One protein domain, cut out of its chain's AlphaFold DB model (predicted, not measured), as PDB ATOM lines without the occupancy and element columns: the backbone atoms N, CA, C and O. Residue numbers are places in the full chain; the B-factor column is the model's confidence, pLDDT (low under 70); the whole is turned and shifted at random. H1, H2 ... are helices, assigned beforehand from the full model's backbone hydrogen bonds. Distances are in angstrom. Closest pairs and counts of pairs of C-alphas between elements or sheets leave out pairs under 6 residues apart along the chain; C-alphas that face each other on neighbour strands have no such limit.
ATOM      1  N   HIS A 120     -33.194  12.419 -23.054       89.38
ATOM      2  CA  HIS A 120     -32.546  13.667 -22.666       89.38
ATOM      3  C   HIS A 120     -31.246  13.422 -21.883       89.38
ATOM      4  O   HIS A 120     -30.254  14.123 -22.101       89.38
ATOM      5  N   PHE A 121     -31.211  12.413 -21.010       88.31
ATOM      6  CA  PHE A 121     -30.020  12.099 -20.229       88.31
ATOM      7  C   PHE A 121     -28.865  11.662 -21.137       88.31
ATOM      8  O   PHE A 121     -27.745  12.156 -20.980       88.31
ATOM      9  N   HIS A 122     -29.130  10.810 -22.128       89.12
ATOM     10  CA  HIS A 122     -28.115  10.345 -23.074       89.12
ATOM     11  C   HIS A 122     -27.561  11.482 -23.944       89.12
ATOM     12  O   HIS A 122     -26.344  11.572 -24.144       89.12
ATOM     13  N   VAL A 123     -28.421  12.403 -24.393       92.56
ATOM     14  CA  VAL A 123     -28.005  13.596 -25.153       92.56
ATOM     15  C   VAL A 123     -27.078  14.486 -24.320       92.56
ATOM     16  O   VAL A 123     -25.972  14.814 -24.759       92.56
ATOM     17  N   ILE A 124     -27.483  14.836 -23.095       91.88
ATOM     18  CA  ILE A 124     -26.682  15.692 -22.206       91.88
ATOM     19  C   ILE A 124     -25.371  15.011 -21.820       91.88
ATOM     20  O   ILE A 124     -24.317  15.649 -21.838       91.88
ATOM     21  N   LYS A 125     -25.397  13.706 -21.534       91.06
ATOM     22  CA  LYS A 125     -24.195  12.921 -21.234       91.06
ATOM     23  C   LYS A 125     -23.197  12.952 -22.391       91.06
ATOM     24  O   LYS A 125     -22.026  13.248 -22.165       91.06
ATOM     25  N   MET A 126     -23.647  12.736 -23.629       92.25
ATOM     26  CA  MET A 126     -22.784  12.804 -24.816       92.25
ATOM     27  C   MET A 126     -22.137  14.188 -24.986       92.25
ATOM     28  O   MET A 126     -20.944  14.286 -25.314       92.25
ATOM     29  N   MET A 127     -22.907  15.261 -24.775       92.06
ATOM     30  CA  MET A 127     -22.397  16.633 -24.825       92.06
ATOM     31  C   MET A 127     -21.333  16.862 -23.747       92.06
ATOM     32  O   MET A 127     -20.221  17.290 -24.062       92.06
ATOM     33  N   ASN A 128     -21.640  16.496 -22.504       92.88
ATOM     34  CA  ASN A 128     -20.749  16.608 -21.351       92.88
ATOM     35  C   ASN A 128     -19.438  15.829 -21.537       92.88
ATOM     36  O   ASN A 128     -18.356  16.382 -21.338       92.88
ATOM     37  N   ASP A 129     -19.511  14.580 -22.001       92.88
ATOM     38  CA  ASP A 129     -18.336  13.748 -22.280       92.88
ATOM     39  C   ASP A 129     -17.457  14.362 -23.379       92.88
ATOM     40  O   ASP A 129     -16.222  14.310 -23.334       92.88
ATOM     41  N   THR A 130     -18.085  14.979 -24.383       93.44
ATOM     42  CA  THR A 130     -17.371  15.658 -25.468       93.44
ATOM     43  C   THR A 130     -16.690  16.932 -24.988       93.44
ATOM     44  O   THR A 130     -15.516  17.139 -25.309       93.44
ATOM     45  N   LEU A 131     -17.378  17.744 -24.183       92.75
ATOM     46  CA  LEU A 131     -16.809  18.936 -23.561       92.75
ATOM     47  C   LEU A 131     -15.629  18.579 -22.651       92.75
ATOM     48  O   LEU A 131     -14.553  19.158 -22.804       92.75
ATOM     49  N   ASP A 132     -15.768  17.576 -21.776       91.38
ATOM     50  CA  ASP A 132     -14.671  17.160 -20.894       91.38
ATOM     51  C   ASP A 132     -13.477  16.619 -21.693       91.38
ATOM     52  O   ASP A 132     -12.325  16.925 -21.381       91.38
ATOM     53  N   ARG A 133     -13.713  15.878 -22.783       93.50
ATOM     54  CA  ARG A 133     -12.641  15.409 -23.676       93.50
ATOM     55  C   ARG A 133     -11.860  16.563 -24.310       93.50
ATOM     56  O   ARG A 133     -10.628  16.498 -24.349       93.50
ATOM     57  N   ILE A 134     -12.543  17.603 -24.791       92.94
ATOM     58  CA  ILE A 134     -11.894  18.800 -25.350       92.94
ATOM     59  C   ILE A 134     -11.128  19.533 -24.247       92.94
ATOM     60  O   ILE A 134      -9.930  19.770 -24.392       92.94
ATOM     61  N   ARG A 135     -11.769  19.787 -23.101       93.06
ATOM     62  CA  ARG A 135     -11.142  20.426 -21.937       93.06
ATOM     63  C   ARG A 135      -9.872  19.694 -21.505       93.06
ATOM     64  O   ARG A 135      -8.847  20.330 -21.299       93.06
ATOM     65  N   ARG A 136      -9.891  18.356 -21.415       91.25
ATOM     66  CA  ARG A 136      -8.707  17.535 -21.092       91.25
ATOM     67  C   ARG A 136      -7.592  17.666 -22.123       91.25
ATOM     68  O   ARG A 136      -6.425  17.559 -21.751       91.25
ATOM     69  N   LYS A 137      -7.922  17.840 -23.405       94.31
ATOM     70  CA  LYS A 137      -6.931  18.047 -24.470       94.31
ATOM     71  C   LYS A 137      -6.262  19.415 -24.323       94.31
ATOM     72  O   LYS A 137      -5.036  19.472 -24.322       94.31
ATOM     73  N   GLU A 138      -7.051  20.466 -24.127       93.31
ATOM     74  CA  GLU A 138      -6.568  21.843 -23.967       93.31
ATOM     75  C   GLU A 138      -5.825  22.053 -22.635       93.31
ATOM     76  O   GLU A 138      -4.784  22.704 -22.588       93.31
ATOM     77  N   ALA A 139      -6.267  21.411 -21.549       92.25
ATOM     78  CA  ALA A 139      -5.634  21.505 -20.229       92.25
ATOM     79  C   ALA A 139      -4.192  20.957 -20.177       92.25
ATOM     80  O   ALA A 139      -3.470  21.202 -19.208       92.25
ATOM     81  N   LYS A 140      -3.751  20.215 -21.205       92.06
ATOM     82  CA  LYS A 140      -2.350  19.777 -21.343       92.06
ATOM     83  C   LYS A 140      -1.404  20.935 -21.640       92.06
ATOM     84  O   LYS A 140      -0.234  20.854 -21.282       92.06
ATOM     85  N   ILE A 141      -1.905  21.969 -22.310       94.06
ATOM     86  CA  ILE A 141      -1.131  23.138 -22.741       94.06
ATOM     87  C   ILE A 141      -1.575  24.421 -22.031       94.06
ATOM     88  O   ILE A 141      -0.811  25.379 -21.990       94.06
ATOM     89  N   ASN A 142      -2.774  24.436 -21.440       91.06
ATOM     90  CA  ASN A 142      -3.321  25.575 -20.716       91.06
ATOM     91  C   ASN A 142      -3.648  25.207 -19.262       91.06
ATOM     92  O   ASN A 142      -4.627  24.512 -18.979       91.06
ATOM     93  N   GLU A 143      -2.842  25.705 -18.322       88.94
ATOM     94  CA  GLU A 143      -3.010  25.407 -16.897       88.94
ATOM     95  C   GLU A 143      -4.308  25.960 -16.301       88.94
ATOM     96  O   GLU A 143      -4.815  25.381 -15.344       88.94
ATOM     97  N   ILE A 144      -4.885  27.011 -16.895       87.56
ATOM     98  CA  ILE A 144      -6.136  27.635 -16.436       87.56
ATOM     99  C   ILE A 144      -7.312  26.650 -16.531       87.56
ATOM    100  O   ILE A 144      -8.260  26.730 -15.760       87.56
ATOM    101  N   LEU A 145      -7.245  25.674 -17.443       87.19
ATOM    102  CA  LEU A 145      -8.285  24.655 -17.626       87.19
ATOM    103  C   LEU A 145      -8.117  23.434 -16.702       87.19
ATOM    104  O   LEU A 145      -8.916  22.489 -16.756       87.19
ATOM    105  N   LYS A 146      -7.074  23.406 -15.861       85.56
ATOM    106  CA  LYS A 146      -6.912  22.372 -14.833       85.56
ATOM    107  C   LYS A 146      -7.905  22.636 -13.702       85.56
ATOM    108  O   LYS A 146      -8.122  23.771 -13.307       85.56
ATOM    109  N   HIS A 147      -8.498  21.568 -13.171       85.50
ATOM    110  CA  HIS A 147      -9.466  21.626 -12.065       85.50
ATOM    111  C   HIS A 147     -10.767  22.409 -12.337       85.50
ATOM    112  O   HIS A 147     -11.526  22.623 -11.406       85.50
ATOM    113  N   THR A 148     -11.082  22.750 -13.591       88.12
ATOM    114  CA  THR A 148     -12.323  23.467 -13.948       88.12
ATOM    115  C   THR A 148     -13.473  22.554 -14.368       88.12
ATOM    116  O   THR A 148     -14.488  23.037 -14.837       88.12
ATOM    117  N   ILE A 149     -13.349  21.223 -14.247       87.56
ATOM    118  CA  ILE A 149     -14.313  20.257 -14.818       87.56
ATOM    119  C   ILE A 149     -15.776  20.560 -14.457       87.56
ATOM    120  O   ILE A 149     -16.639  20.493 -15.328       87.56
ATOM    121  N   TYR A 150     -16.057  20.930 -13.208       86.62
ATOM    122  CA  TYR A 150     -17.425  21.186 -12.763       86.62
ATOM    123  C   TYR A 150     -17.999  22.487 -13.320       86.62
ATOM    124  O   TYR A 150     -19.202  22.530 -13.551       86.62
ATOM    125  N   ASP A 151     -17.155  23.472 -13.640       86.88
ATOM    126  CA  ASP A 151     -17.577  24.715 -14.295       86.88
ATOM    127  C   ASP A 151     -18.210  24.444 -15.676       86.88
ATOM    128  O   ASP A 151     -19.008  25.241 -16.157       86.88
ATOM    129  N   TRP A 152     -17.874  23.308 -16.309       84.94
ATOM    130  CA  TRP A 152     -18.418  22.888 -17.609       84.94
ATOM    131  C   TRP A 152     -19.571  21.887 -17.501       84.94
ATOM    132  O   TRP A 152     -20.378  21.798 -18.420       84.94
ATOM    133  N   LEU A 153     -19.606  21.086 -16.431       85.31
ATOM    134  CA  LEU A 153     -20.526  19.947 -16.304       85.31
ATOM    135  C   LEU A 153     -21.751  20.226 -15.426       85.31
ATOM    136  O   LEU A 153     -22.680  19.420 -15.422       85.31
ATOM    137  N   LYS A 154     -21.747  21.313 -14.650       83.88
ATOM    138  CA  LYS A 154     -22.843  21.681 -13.747       83.88
ATOM    139  C   LYS A 154     -23.371  23.072 -14.058       83.88
ATOM    140  O   LYS A 154     -22.641  23.932 -14.545       83.88
ATOM    141  N   ASN A 155     -24.627  23.314 -13.692       83.75
ATOM    142  CA  ASN A 155     -25.140  24.676 -13.650       83.75
ATOM    143  C   ASN A 155     -24.403  25.469 -12.573       83.75
ATOM    144  O   ASN A 155     -24.068  24.941 -11.510       83.75
ATOM    145  N   THR A 156     -24.215  26.762 -12.813       80.12
ATOM    146  CA  THR A 156     -23.528  27.662 -11.879       80.12
ATOM    147  C   THR A 156     -24.203  27.733 -10.509       80.12
ATOM    148  O   THR A 156     -23.515  27.882  -9.501       80.12
ATOM    149  N   SER A 157     -25.530  27.576 -10.456       85.06
ATOM    150  CA  SER A 157     -26.318  27.490  -9.218       85.06
ATOM    151  C   SER A 157     -26.015  26.246  -8.381       85.06
ATOM    152  O   SER A 157     -26.207  26.272  -7.168       85.06
ATOM    153  N   ASP A 158     -25.535  25.178  -9.017       84.88
ATOM    154  CA  ASP A 158     -25.381  23.846  -8.421       84.88
ATOM    155  C   ASP A 158     -23.918  23.570  -8.016       84.88
ATOM    156  O   ASP A 158     -23.579  22.475  -7.556       84.88
ATOM    157  N   LEU A 159     -23.034  24.559  -8.202       83.00
ATOM    158  CA  LEU A 159     -21.620  24.487  -7.849       83.00
ATOM    159  C   LEU A 159     -21.412  24.721  -6.354       83.00
ATOM    160  O   LEU A 159     -21.706  25.793  -5.821       83.00
ATOM    161  N   THR A 160     -20.795  23.751  -5.683       85.06
ATOM    162  CA  THR A 160     -20.276  23.970  -4.329       85.06
ATOM    163  C   THR A 160     -18.965  24.762  -4.363       85.06
ATOM    164  O   THR A 160     -18.241  24.760  -5.357       85.06
ATOM    165  N   ASP A 161     -18.589  25.399  -3.250       78.88
ATOM    166  CA  ASP A 161     -17.337  26.173  -3.172       78.88
ATOM    167  C   ASP A 161     -16.071  25.332  -3.398       78.88
ATOM    168  O   ASP A 161     -15.032  25.869  -3.766       78.88
ATOM    169  N   ARG A 162     -16.155  24.010  -3.202       77.50
ATOM    170  CA  ARG A 162     -15.059  23.066  -3.481       77.50
ATOM    171  C   ARG A 162     -14.965  22.667  -4.953       77.50
ATOM    172  O   ARG A 162     -13.949  22.114  -5.356       77.50
ATOM    173  N   GLU A 163     -16.036  22.876  -5.711       78.75
ATOM    174  CA  GLU A 163     -16.158  22.466  -7.112       78.75
ATOM    175  C   GLU A 163     -15.903  23.613  -8.082       78.75
ATOM    176  O   GLU A 163     -15.560  23.348  -9.231       78.75
ATOM    177  N   LYS A 164     -16.028  24.863  -7.620       73.75
ATOM    178  CA  LYS A 164     -15.621  26.044  -8.382       73.75
ATOM    179  C   LYS A 164     -14.143  25.914  -8.744       73.75
ATOM    180  O   LYS A 164     -13.294  25.776  -7.857       73.75
ATOM    181  N   GLY A 165     -13.841  25.954 -10.039       68.25
ATOM    182  CA  GLY A 165     -12.465  26.047 -10.506       68.25
ATOM    183  C   GLY A 165     -11.785  27.316  -9.988       68.25
ATOM    184  O   GLY A 165     -12.425  28.219  -9.439       68.25
ATOM    185  N   THR A 166     -10.464  27.408 -10.160       60.25
ATOM    186  CA  THR A 166      -9.741  28.664  -9.917       60.25
ATOM    187  C   THR A 166     -10.467  29.784 -10.669       60.25
ATOM    188  O   THR A 166     -10.670  29.623 -11.871       60.25
ATOM    189  N   PRO A 167     -10.884  30.883 -10.013       53.56
ATOM    190  CA  PRO A 167     -11.717  31.898 -10.645       53.56
ATOM    191  C   PRO A 167     -11.013  32.452 -11.882       53.56
ATOM    192  O   PRO A 167     -10.009  33.156 -11.787       53.56
ATOM    193  N   VAL A 168     -11.537  32.103 -13.054       50.06
ATOM    194  CA  VAL A 168     -11.096  32.660 -14.325       50.06
ATOM    195  C   VAL A 168     -12.004  33.849 -14.594       50.06
ATOM    196  O   VAL A 168     -13.194  33.679 -14.855       50.06
ATOM    197  N   LEU A 169     -11.459  35.060 -14.479       40.09
ATOM    198  CA  LEU A 169     -12.110  36.269 -14.977       40.09
ATOM    199  C   LEU A 169     -12.211  36.145 -16.501       40.09
ATOM    200  O   LEU A 169     -11.294  36.519 -17.228       40.09
ATOM    201  N   PHE A 170     -13.304  35.565 -16.986       40.84
ATOM    202  CA  PHE A 170     -13.700  35.713 -18.376       40.84
ATOM    203  C   PHE A 170     -14.318  37.104 -18.526       40.84
ATOM    204  O   PHE A 170     -15.508  37.296 -18.294       40.84
ATOM    205  N   GLU A 171     -13.499  38.088 -18.896       30.64
ATOM    206  CA  GLU A 171     -14.019  39.271 -19.576       30.64
ATOM    207  C   GLU A 171     -14.420  38.830 -20.986       30.64
ATOM    208  O   GLU A 171     -13.576  38.553 -21.839       30.64
ATOM    209  N   ILE A 172     -15.724  38.669 -21.198       31.22
ATOM    210  CA  ILE A 172     -16.291  38.481 -22.532       31.22
ATOM    211  C   ILE A 172     -16.436  39.891 -23.137       31.22
ATOM    212  O   ILE A 172     -17.081  40.722 -22.492       31.22
ATOM    213  N   PRO A 173     -15.819  40.195 -24.297       39.56
ATOM    214  CA  PRO A 173     -16.006  41.473 -24.984       39.56
ATOM    215  C   PRO A 173     -17.423  41.650 -25.546       39.56
ATOM    216  O   PRO A 173     -18.070  40.629 -25.877       39.56
TER     217      PRO A 173
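AT A GLANCE: This is residues 120 to 173 of the 173 residues of the protein "DDE_Tnp_ISL3 domain-containing protein" of Thermoplasmatales archaeon B_DKE (UniProt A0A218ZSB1). One long helix, H1, makes one side of the model; beyond its end the chain folds back, and the short helix H2 packs on residues 128 to 135 of H1. After H2 come 20 residues with no named element, 154 to 173, which first make a loop and then end in a tail, residues 165 to 173, that runs away from the two helices. The printed part has 54 residues with two named helices, H1 then H2, and no named strand; the class is all helix, though the helices hold only 24 of the 54 residues. The whole is only just compact, close to loose, with a radius of gyration of the C-alphas of 12.0 A and spans of 31 by 27 by 27 A.

IN THESE COORDINATES: Find C-alpha 120 at (-32.546, 13.667, -22.666); from there H1, residues 120 to 138, runs 27.3 A to C-alpha 138 at (-6.568, 21.843, -23.967). Then look for H2 at residues 149 to 153, from Ile 149 to Leu 153, ending with C-alpha 153 at (-20.526, 19.947, -16.304).

HOW THE PARTS SIT: Start on H1 at residues 128 to 135, the part with which alone it touches H2. You will find 7 pairs of C-alphas within 8 A there, the closest being those of Asn 128 and Leu 153, 6.1 A apart. The centres of the two helices are 10.0 A apart. In the backbones of H1 and H2, every O i to N i+4 pair is within hydrogen-bond range.

THE WHOLE: The two C-alphas farthest apart are those of His 122 and Pro 173, 33.5 A. The printed part has no cut and ends at residue 173, the chain's last. The link from H1 to H2, 10 residues, is short. In the B-factor column, read a mean pLDDT of 81.1 for the printed part; residues 165 to 173 are under 70.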